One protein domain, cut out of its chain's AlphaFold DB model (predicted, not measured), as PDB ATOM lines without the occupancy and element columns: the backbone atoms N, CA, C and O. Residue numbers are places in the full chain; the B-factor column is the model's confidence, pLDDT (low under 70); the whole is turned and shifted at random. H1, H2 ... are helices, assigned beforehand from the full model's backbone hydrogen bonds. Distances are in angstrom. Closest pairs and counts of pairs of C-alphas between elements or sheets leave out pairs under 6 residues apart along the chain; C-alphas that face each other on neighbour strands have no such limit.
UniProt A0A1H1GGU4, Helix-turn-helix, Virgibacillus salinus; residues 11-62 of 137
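What this domain is: This is residues 11 to 62 of the 137 residues of the protein "Helix-turn-helix" of Virgibacillus salinus (UniProt A0A1H1GGU4). Two long helices make a lopsided T: H2 begins at the side of H1, part way along it, and its far part, residues 47 to 61, sticks out as a free arm. The link between them folds back from the end of H1 to reach that place. The printed part has 52 residues with two named helices, H1 then H2, and no named strand; the class is all helix. It is loose, with a radius of gyration of the C-alphas of 13.8 A, and flat, spanning 38 by 32 by 13 A.

Where its parts are: H2, the longest helix, holds residues 40 to 61 and measures 31.3 A from C-alpha 40 at (15.193, 43.415, -1.868) to C-alpha 61 at (31.301, 21.154, -16.922). H1 holds residues 11 to 30, 28.5 A long, beginning at C-alpha 11 (16.058, 37.848, 11.378).

How they stand to each other: H2 touches H1 with residues 40 to 43 alone, and H1 touches H2 with residues 16 to 20 alone. Their closest C-alphas, those of Arg 17 and Thr 40, are 6.0 A apart. Their lines are about perpendicular, at 87 degrees. In H1 and H2 every O i to N i+4 pair is within hydrogen-bond range.

The domain as a whole: The C-alphas farthest apart, of Lys 32 and Asn 62, are 39.6 A apart. The printed part has no cut, and the link from H1 to H2 is short, with 9 residues. Residues 29 to 34 also stand free. Confidence is under 70 at residues 32, 34 to 35 and 59 to 62.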
ATOM      1  N   GLU A  11      14.594  37.776  11.390       97.94
ATOM      2  CA  GLU A  11      16.058  37.848  11.378       97.94
ATOM      3  C   GLU A  11      16.640  37.658   9.969       97.94
ATOM      4  O   GLU A  11      17.464  38.451   9.520       97.94
ATOM      5  N   THR A  12      16.189  36.637   9.240       96.06
ATOM      6  CA  THR A  12      16.671  36.348   7.881       96.06
ATOM      7  C   THR A  12      16.237  37.443   6.916       96.06
ATOM      8  O   THR A  12      17.006  37.830   6.035       96.06
ATOM      9  N   TYR A  13      15.013  37.950   7.065       96.56
ATOM     10  CA  TYR A  13      14.523  39.047   6.238       96.56
ATOM     11  C   TYR A  13      15.378  40.307   6.424       96.56
ATOM     12  O   TYR A  13      15.829  40.891   5.436       96.56
ATOM     13  N   GLU A  14      15.660  40.684   7.673       97.44
ATOM     14  CA  GLU A  14      16.487  41.851   7.978       97.44
ATOM     15  C   GLU A  14      17.921  41.685   7.479       97.44
ATOM     16  O   GLU A  14      18.444  42.594   6.838       97.44
ATOM     17  N   GLN A  15      18.526  40.505   7.634       97.19
ATOM     18  CA  GLN A  15      19.853  40.230   7.074       97.19
ATOM     19  C   GLN A  15      19.891  40.420   5.550       97.19
ATOM     20  O   GLN A  15      20.813  41.037   5.015       97.19
ATOM     21  N   ILE A  16      18.883  39.921   4.827       96.44
ATOM     22  CA  ILE A  16      18.805  40.095   3.369       96.44
ATOM     23  C   ILE A  16      18.627  41.578   3.015       96.44
ATOM     24  O   ILE A  16      19.248  42.057   2.057       96.44
ATOM     25  N   ARG A  17      17.811  42.316   3.776       96.12
ATOM     26  CA  ARG A  17      17.622  43.760   3.587       96.12
ATOM     27  C   ARG A  17      18.935  44.518   3.779       96.12
ATOM     28  O   ARG A  17      19.314  45.280   2.892       96.12
ATOM     29  N   GLU A  18      19.652  44.269   4.870       97.19
ATOM     30  CA  GLU A  18      20.934  44.919   5.175       97.19
ATOM     31  C   GLU A  18      21.988  44.653   4.094       97.19
ATOM     32  O   GLU A  18      22.669  45.576   3.643       97.19
ATOM     33  N   ILE A  19      22.090  43.410   3.614       96.44
ATOM     34  CA  ILE A  19      23.015  43.056   2.528       96.44
ATOM     35  C   ILE A  19      22.630  43.773   1.227       96.44
ATOM     36  O   ILE A  19      23.503  44.284   0.526       96.44
ATOM     37  N   THR A  20      21.333  43.855   0.915       95.69
ATOM     38  CA  THR A  20      20.850  44.578  -0.273       95.69
ATOM     39  C   THR A  20      21.223  46.063  -0.195       95.69
ATOM     40  O   THR A  20      21.697  46.653  -1.167       95.69
ATOM     41  N   GLU A  21      21.044  46.678   0.974       94.38
ATOM     42  CA  GLU A  21      21.392  48.080   1.217       94.38
ATOM     43  C   GLU A  21      22.898  48.331   1.110       94.38
ATOM     44  O   GLU A  21      23.313  49.328   0.505       94.38
ATOM     45  N   LEU A  22      23.711  47.415   1.639       93.38
ATOM     46  CA  LEU A  22      25.165  47.456   1.524       93.38
ATOM     47  C   LEU A  22      25.619  47.365   0.063       93.38
ATOM     48  O   LEU A  22      26.447  48.169  -0.364       93.38
ATOM     49  N   GLU A  23      25.066  46.441  -0.719       90.06
ATOM     50  CA  GLU A  23      25.409  46.292  -2.136       90.06
ATOM     51  C   GLU A  23      25.059  47.562  -2.925       90.06
ATOM     52  O   GLU A  23      25.876  48.088  -3.685       90.06
ATOM     53  N   ASN A  24      23.882  48.140  -2.670       91.06
ATOM     54  CA  ASN A  24      23.484  49.420  -3.256       91.06
ATOM     55  C   ASN A  24      24.430  50.562  -2.850       91.06
ATOM     56  O   ASN A  24      24.753  51.427  -3.668       91.06
ATOM     57  N   LEU A  25      24.899  50.582  -1.598       89.88
ATOM     58  CA  LEU A  25      25.888  51.555  -1.133       89.88
ATOM     59  C   LEU A  25      27.216  51.400  -1.882       89.88
ATOM     60  O   LEU A  25      27.755  52.387  -2.382       89.88
ATOM     61  N   ILE A  26      27.711  50.170  -2.011       88.50
ATOM     62  CA  ILE A  26      28.942  49.859  -2.743       88.50
ATOM     63  C   ILE A  26      28.821  50.289  -4.208       88.50
ATOM     64  O   ILE A  26      29.740  50.927  -4.725       88.50
ATOM     65  N   ASN A  27      27.693  50.003  -4.864       85.94
ATOM     66  CA  ASN A  27      27.464  50.373  -6.261       85.94
ATOM     67  C   ASN A  27      27.525  51.890  -6.472       85.94
ATOM     68  O   ASN A  27      28.246  52.345  -7.362       85.94
ATOM     69  N   ARG A  28      26.885  52.672  -5.592       84.06
ATOM     70  CA  ARG A  28      26.943  54.146  -5.628       84.06
ATOM     71  C   ARG A  28      28.358  54.703  -5.456       84.06
ATOM     72  O   ARG A  28      28.675  55.752  -6.016       84.06
ATOM     73  N   HIS A  29      29.201  54.040  -4.664       83.00
ATOM     74  CA  HIS A  29      30.568  54.497  -4.405       83.00
ATOM     75  C   HIS A  29      31.586  54.034  -5.453       83.00
ATOM     76  O   HIS A  29      32.571  54.737  -5.679       83.00
ATOM     77  N   ARG A  30      31.380  52.870  -6.084       81.00
ATOM     78  CA  ARG A  30      32.323  52.300  -7.058       81.00
ATOM     79  C   ARG A  30      32.262  52.958  -8.429       81.00
ATOM     80  O   ARG A  30      33.303  53.065  -9.070       81.00
ATOM     81  N   ASP A  31      31.088  53.389  -8.879       76.06
ATOM     82  CA  ASP A  31      30.936  53.986 -10.203       76.06
ATOM     83  C   ASP A  31      29.868  55.084 -10.186       76.06
ATOM     84  O   ASP A  31      28.682  54.825 -10.000       76.06
ATOM     85  N   LYS A  32      30.297  56.333 -10.407       67.44
ATOM     86  CA  LYS A  32      29.408  57.508 -10.411       67.44
ATOM     87  C   LYS A  32      28.391  57.488 -11.558       67.44
ATOM     88  O   LYS A  32      27.420  58.235 -11.499       67.44
ATOM     89  N   ASN A  33      28.615  56.661 -12.581       71.19
ATOM     90  CA  ASN A  33      27.710  56.494 -13.716       71.19
ATOM     91  C   ASN A  33      26.772  55.290 -13.550       71.19
ATOM     92  O   ASN A  33      25.895  55.080 -14.389       71.19
ATOM     93  N   ARG A  34      26.936  54.500 -12.482       66.88
ATOM     94  CA  ARG A  34      26.123  53.320 -12.203       66.88
ATOM     95  C   ARG A  34      25.028  53.690 -11.204       66.88
ATOM     96  O   ARG A  34      25.294  53.978 -10.043       66.88
ATOM     97  N   SER A  35      23.779  53.701 -11.666       65.00
ATOM     98  CA  SER A  35      22.598  54.052 -10.860       65.00
ATOM     99  C   SER A  35      21.862  52.827 -10.313       65.00
ATOM    100  O   SER A  35      20.664  52.901 -10.036       65.00
ATOM    101  N   ASP A  36      22.550  51.690 -10.213       74.06
ATOM    102  CA  ASP A  36      21.956  50.440  -9.753       74.06
ATOM    103  C   ASP A  36      21.520  50.597  -8.289       74.06
ATOM    104  O   ASP A  36      22.342  50.804  -7.394       74.06
ATOM    105  N   ASN A  37      20.209  50.542  -8.057       84.12
ATOM    106  CA  ASN A  37      19.603  50.608  -6.733       84.12
ATOM    107  C   ASN A  37      18.523  49.531  -6.641       84.12
ATOM    108  O   ASN A  37      17.366  49.762  -6.995       84.12
ATOM    109  N   TYR A  38      18.933  48.343  -6.217       88.19
ATOM    110  CA  TYR A  38      18.105  47.150  -6.213       88.19
ATOM    111  C   TYR A  38      17.101  47.182  -5.066       88.19
ATOM    112  O   TYR A  38      17.448  47.495  -3.924       88.19
ATOM    113  N   LYS A  39      15.859  46.792  -5.347       93.75
ATOM    114  CA  LYS A  39      14.915  46.388  -4.299       93.75
ATOM    115  C   LYS A  39      15.317  45.020  -3.746       93.75
ATOM    116  O   LYS A  39      15.874  44.200  -4.473       93.75
ATOM    117  N   THR A  40      14.940  44.723  -2.503       92.38
ATOM    118  CA  THR A  40      15.193  43.415  -1.868       92.38
ATOM    119  C   THR A  40      14.693  42.247  -2.724       92.38
ATOM    120  O   THR A  40      15.382  41.243  -2.864       92.38
ATOM    121  N   GLU A  41      13.529  42.387  -3.367       91.25
ATOM    122  CA  GLU A  41      12.994  41.367  -4.282       91.25
ATOM    123  C   GLU A  41      13.909  41.132  -5.495       91.25
ATOM    124  O   GLU A  41      14.208  39.988  -5.833       91.25
ATOM    125  N   GLU A  42      14.388  42.202  -6.129       92.38
ATOM    126  CA  GLU A  42      15.271  42.120  -7.299       92.38
ATOM    127  C   GLU A  42      16.612  41.485  -6.926       92.38
ATOM    128  O   GLU A  42      17.122  40.641  -7.664       92.38
ATOM    129  N   PHE A  43      17.137  41.830  -5.749       93.88
ATOM    130  CA  PHE A  43      18.339  41.223  -5.191       93.88
ATOM    131  C   PHE A  43      18.162  39.715  -4.965       93.88
ATOM    132  O   PHE A  43      18.985  38.918  -5.418       93.88
ATOM    133  N   VAL A  44      17.058  39.297  -4.336       94.19
ATOM    134  CA  VAL A  44      16.751  37.874  -4.104       94.19
ATOM    135  C   VAL A  44      16.629  37.115  -5.426       94.19
ATOM    136  O   VAL A  44      17.219  36.044  -5.577       94.19
ATOM    137  N   VAL A  45      15.910  37.669  -6.407       93.62
ATOM    138  CA  VAL A  45      15.777  37.056  -7.736       93.62
ATOM    139  C   VAL A  45      17.141  36.932  -8.417       93.62
ATOM    140  O   VAL A  45      17.456  35.858  -8.931       93.62
ATOM    141  N   GLY A  46      17.965  37.982  -8.379       92.88
ATOM    142  CA  GLY A  46      19.320  37.972  -8.932       92.88
ATOM    143  C   GLY A  46      20.193  36.875  -8.324       92.88
ATOM    144  O   GLY A  46      20.781  36.080  -9.056       92.88
ATOM    145  N   CYS A  47      20.195  36.750  -6.996       93.69
ATOM    146  CA  CYS A  47      20.916  35.699  -6.275       93.69
ATOM    147  C   CYS A  47      20.448  34.286  -6.660       93.69
ATOM    148  O   CYS A  47      21.265  33.381  -6.843       93.69
ATOM    149  N   ILE A  48      19.135  34.076  -6.809       93.88
ATOM    150  CA  ILE A  48      18.586  32.779  -7.232       93.88
ATOM    151  C   ILE A  48      19.028  32.452  -8.660       93.88
ATOM    152  O   ILE A  48      19.431  31.319  -8.928       93.88
ATOM    153  N   VAL A  49      18.966  33.425  -9.575       94.19
ATOM    154  CA  VAL A  49      19.402  33.243 -10.966       94.19
ATOM    155  C   VAL A  49      20.880  32.877 -11.015       94.19
ATOM    156  O   VAL A  49      21.210  31.848 -11.605       94.19
ATOM    157  N   ASP A  50      21.737  33.640 -10.336       92.56
ATOM    158  CA  ASP A  50      23.173  33.363 -10.259       92.56
ATOM    159  C   ASP A  50      23.434  31.950  -9.724       92.56
ATOM    160  O   ASP A  50      24.151  31.153 -10.336       92.56
ATOM    161  N   LYS A  51      22.751  31.549  -8.642       91.81
ATOM    162  CA  LYS A  51      22.930  30.206  -8.088       91.81
ATOM    163  C   LYS A  51      22.477  29.103  -9.043       91.81
ATOM    164  O   LYS A  51      23.150  28.076  -9.171       91.81
ATOM    165  N   VAL A  52      21.350  29.296  -9.724       90.94
ATOM    166  CA  VAL A  52      20.852  28.360 -10.739       90.94
ATOM    167  C   VAL A  52      21.835  28.262 -11.903       90.94
ATOM    168  O   VAL A  52      22.063  27.163 -12.414       90.94
ATOM    169  N   GLU A  53      22.438  29.369 -12.323       89.44
ATOM    170  CA  GLU A  53      23.474  29.362 -13.348       89.44
ATOM    171  C   GLU A  53      24.716  28.611 -12.889       89.44
ATOM    172  O   GLU A  53      25.182  27.755 -13.639       89.44
ATOM    173  N   GLN A  54      25.204  28.830 -11.668       84.50
ATOM    174  CA  GLN A  54      26.319  28.060 -11.109       84.50
ATOM    175  C   GLN A  54      26.029  26.551 -11.133       84.50
ATOM    176  O   GLN A  54      26.866  25.765 -11.577       84.50
ATOM    177  N   ILE A  55      24.827  26.134 -10.719       83.81
ATOM    178  CA  ILE A  55      24.410  24.721 -10.732       83.81
ATOM    179  C   ILE A  55      24.354  24.177 -12.166       83.81
ATOM    180  O   ILE A  55      24.855  23.087 -12.447       83.81
ATOM    181  N   LYS A  56      23.773  24.930 -13.107       79.88
ATOM    182  CA  LYS A  56      23.718  24.539 -14.524       79.88
ATOM    183  C   LYS A  56      25.111  24.420 -15.129       79.88
ATOM    184  O   LYS A  56      25.356  23.484 -15.887       79.88
ATOM    185  N   HIS A  57      26.009  25.349 -14.810       77.81
ATOM    186  CA  HIS A  57      27.394  25.304 -15.254       77.81
ATOM    187  C   HIS A  57      28.097  24.088 -14.673       77.81
ATOM    188  O   HIS A  57      28.660  23.328 -15.449       77.81
ATOM    189  N   PHE A  58      27.971  23.829 -13.370       73.25
ATOM    190  CA  PHE A  58      28.504  22.622 -12.742       73.25
ATOM    191  C   PHE A  58      28.034  21.353 -13.462       73.25
ATOM    192  O   PHE A  58      28.854  20.521 -13.828       73.25
ATOM    193  N   ASN A  59      26.744  21.240 -13.781       63.53
ATOM    194  CA  ASN A  59      26.217  20.086 -14.515       63.53
ATOM    195  C   ASN A  59      26.732  19.975 -15.959       63.53
ATOM    196  O   ASN A  59      26.856  18.870 -16.483       63.53
ATOM    197  N   LYS A  60      27.028  21.102 -16.615       64.12
ATOM    198  CA  LYS A  60      27.601  21.128 -17.969       64.12
ATOM    199  C   LYS A  60      29.094  20.804 -17.986       64.12
ATOM    200  O   LYS A  60      29.563  20.204 -18.947       64.12
ATOM    201  N   VAL A  61      29.832  21.236 -16.964       62.22
ATOM    202  CA  VAL A  61      31.301  21.154 -16.922       62.22
ATOM    203  C   VAL A  61      31.820  20.026 -16.050       62.22
ATOM    204  O   VAL A  61      33.021  19.792 -16.071       62.22
ATOM    205  N   ASN A  62      30.969  19.345 -15.278       63.72
ATOM    206  CA  ASN A  62      31.377  18.196 -14.488       63.72
ATOM    207  C   ASN A  62      31.213  16.914 -15.321       63.72
ATOM    208  O   ASN A  62      30.120  16.339 -15.382       63.72
TER     209      ASN A  62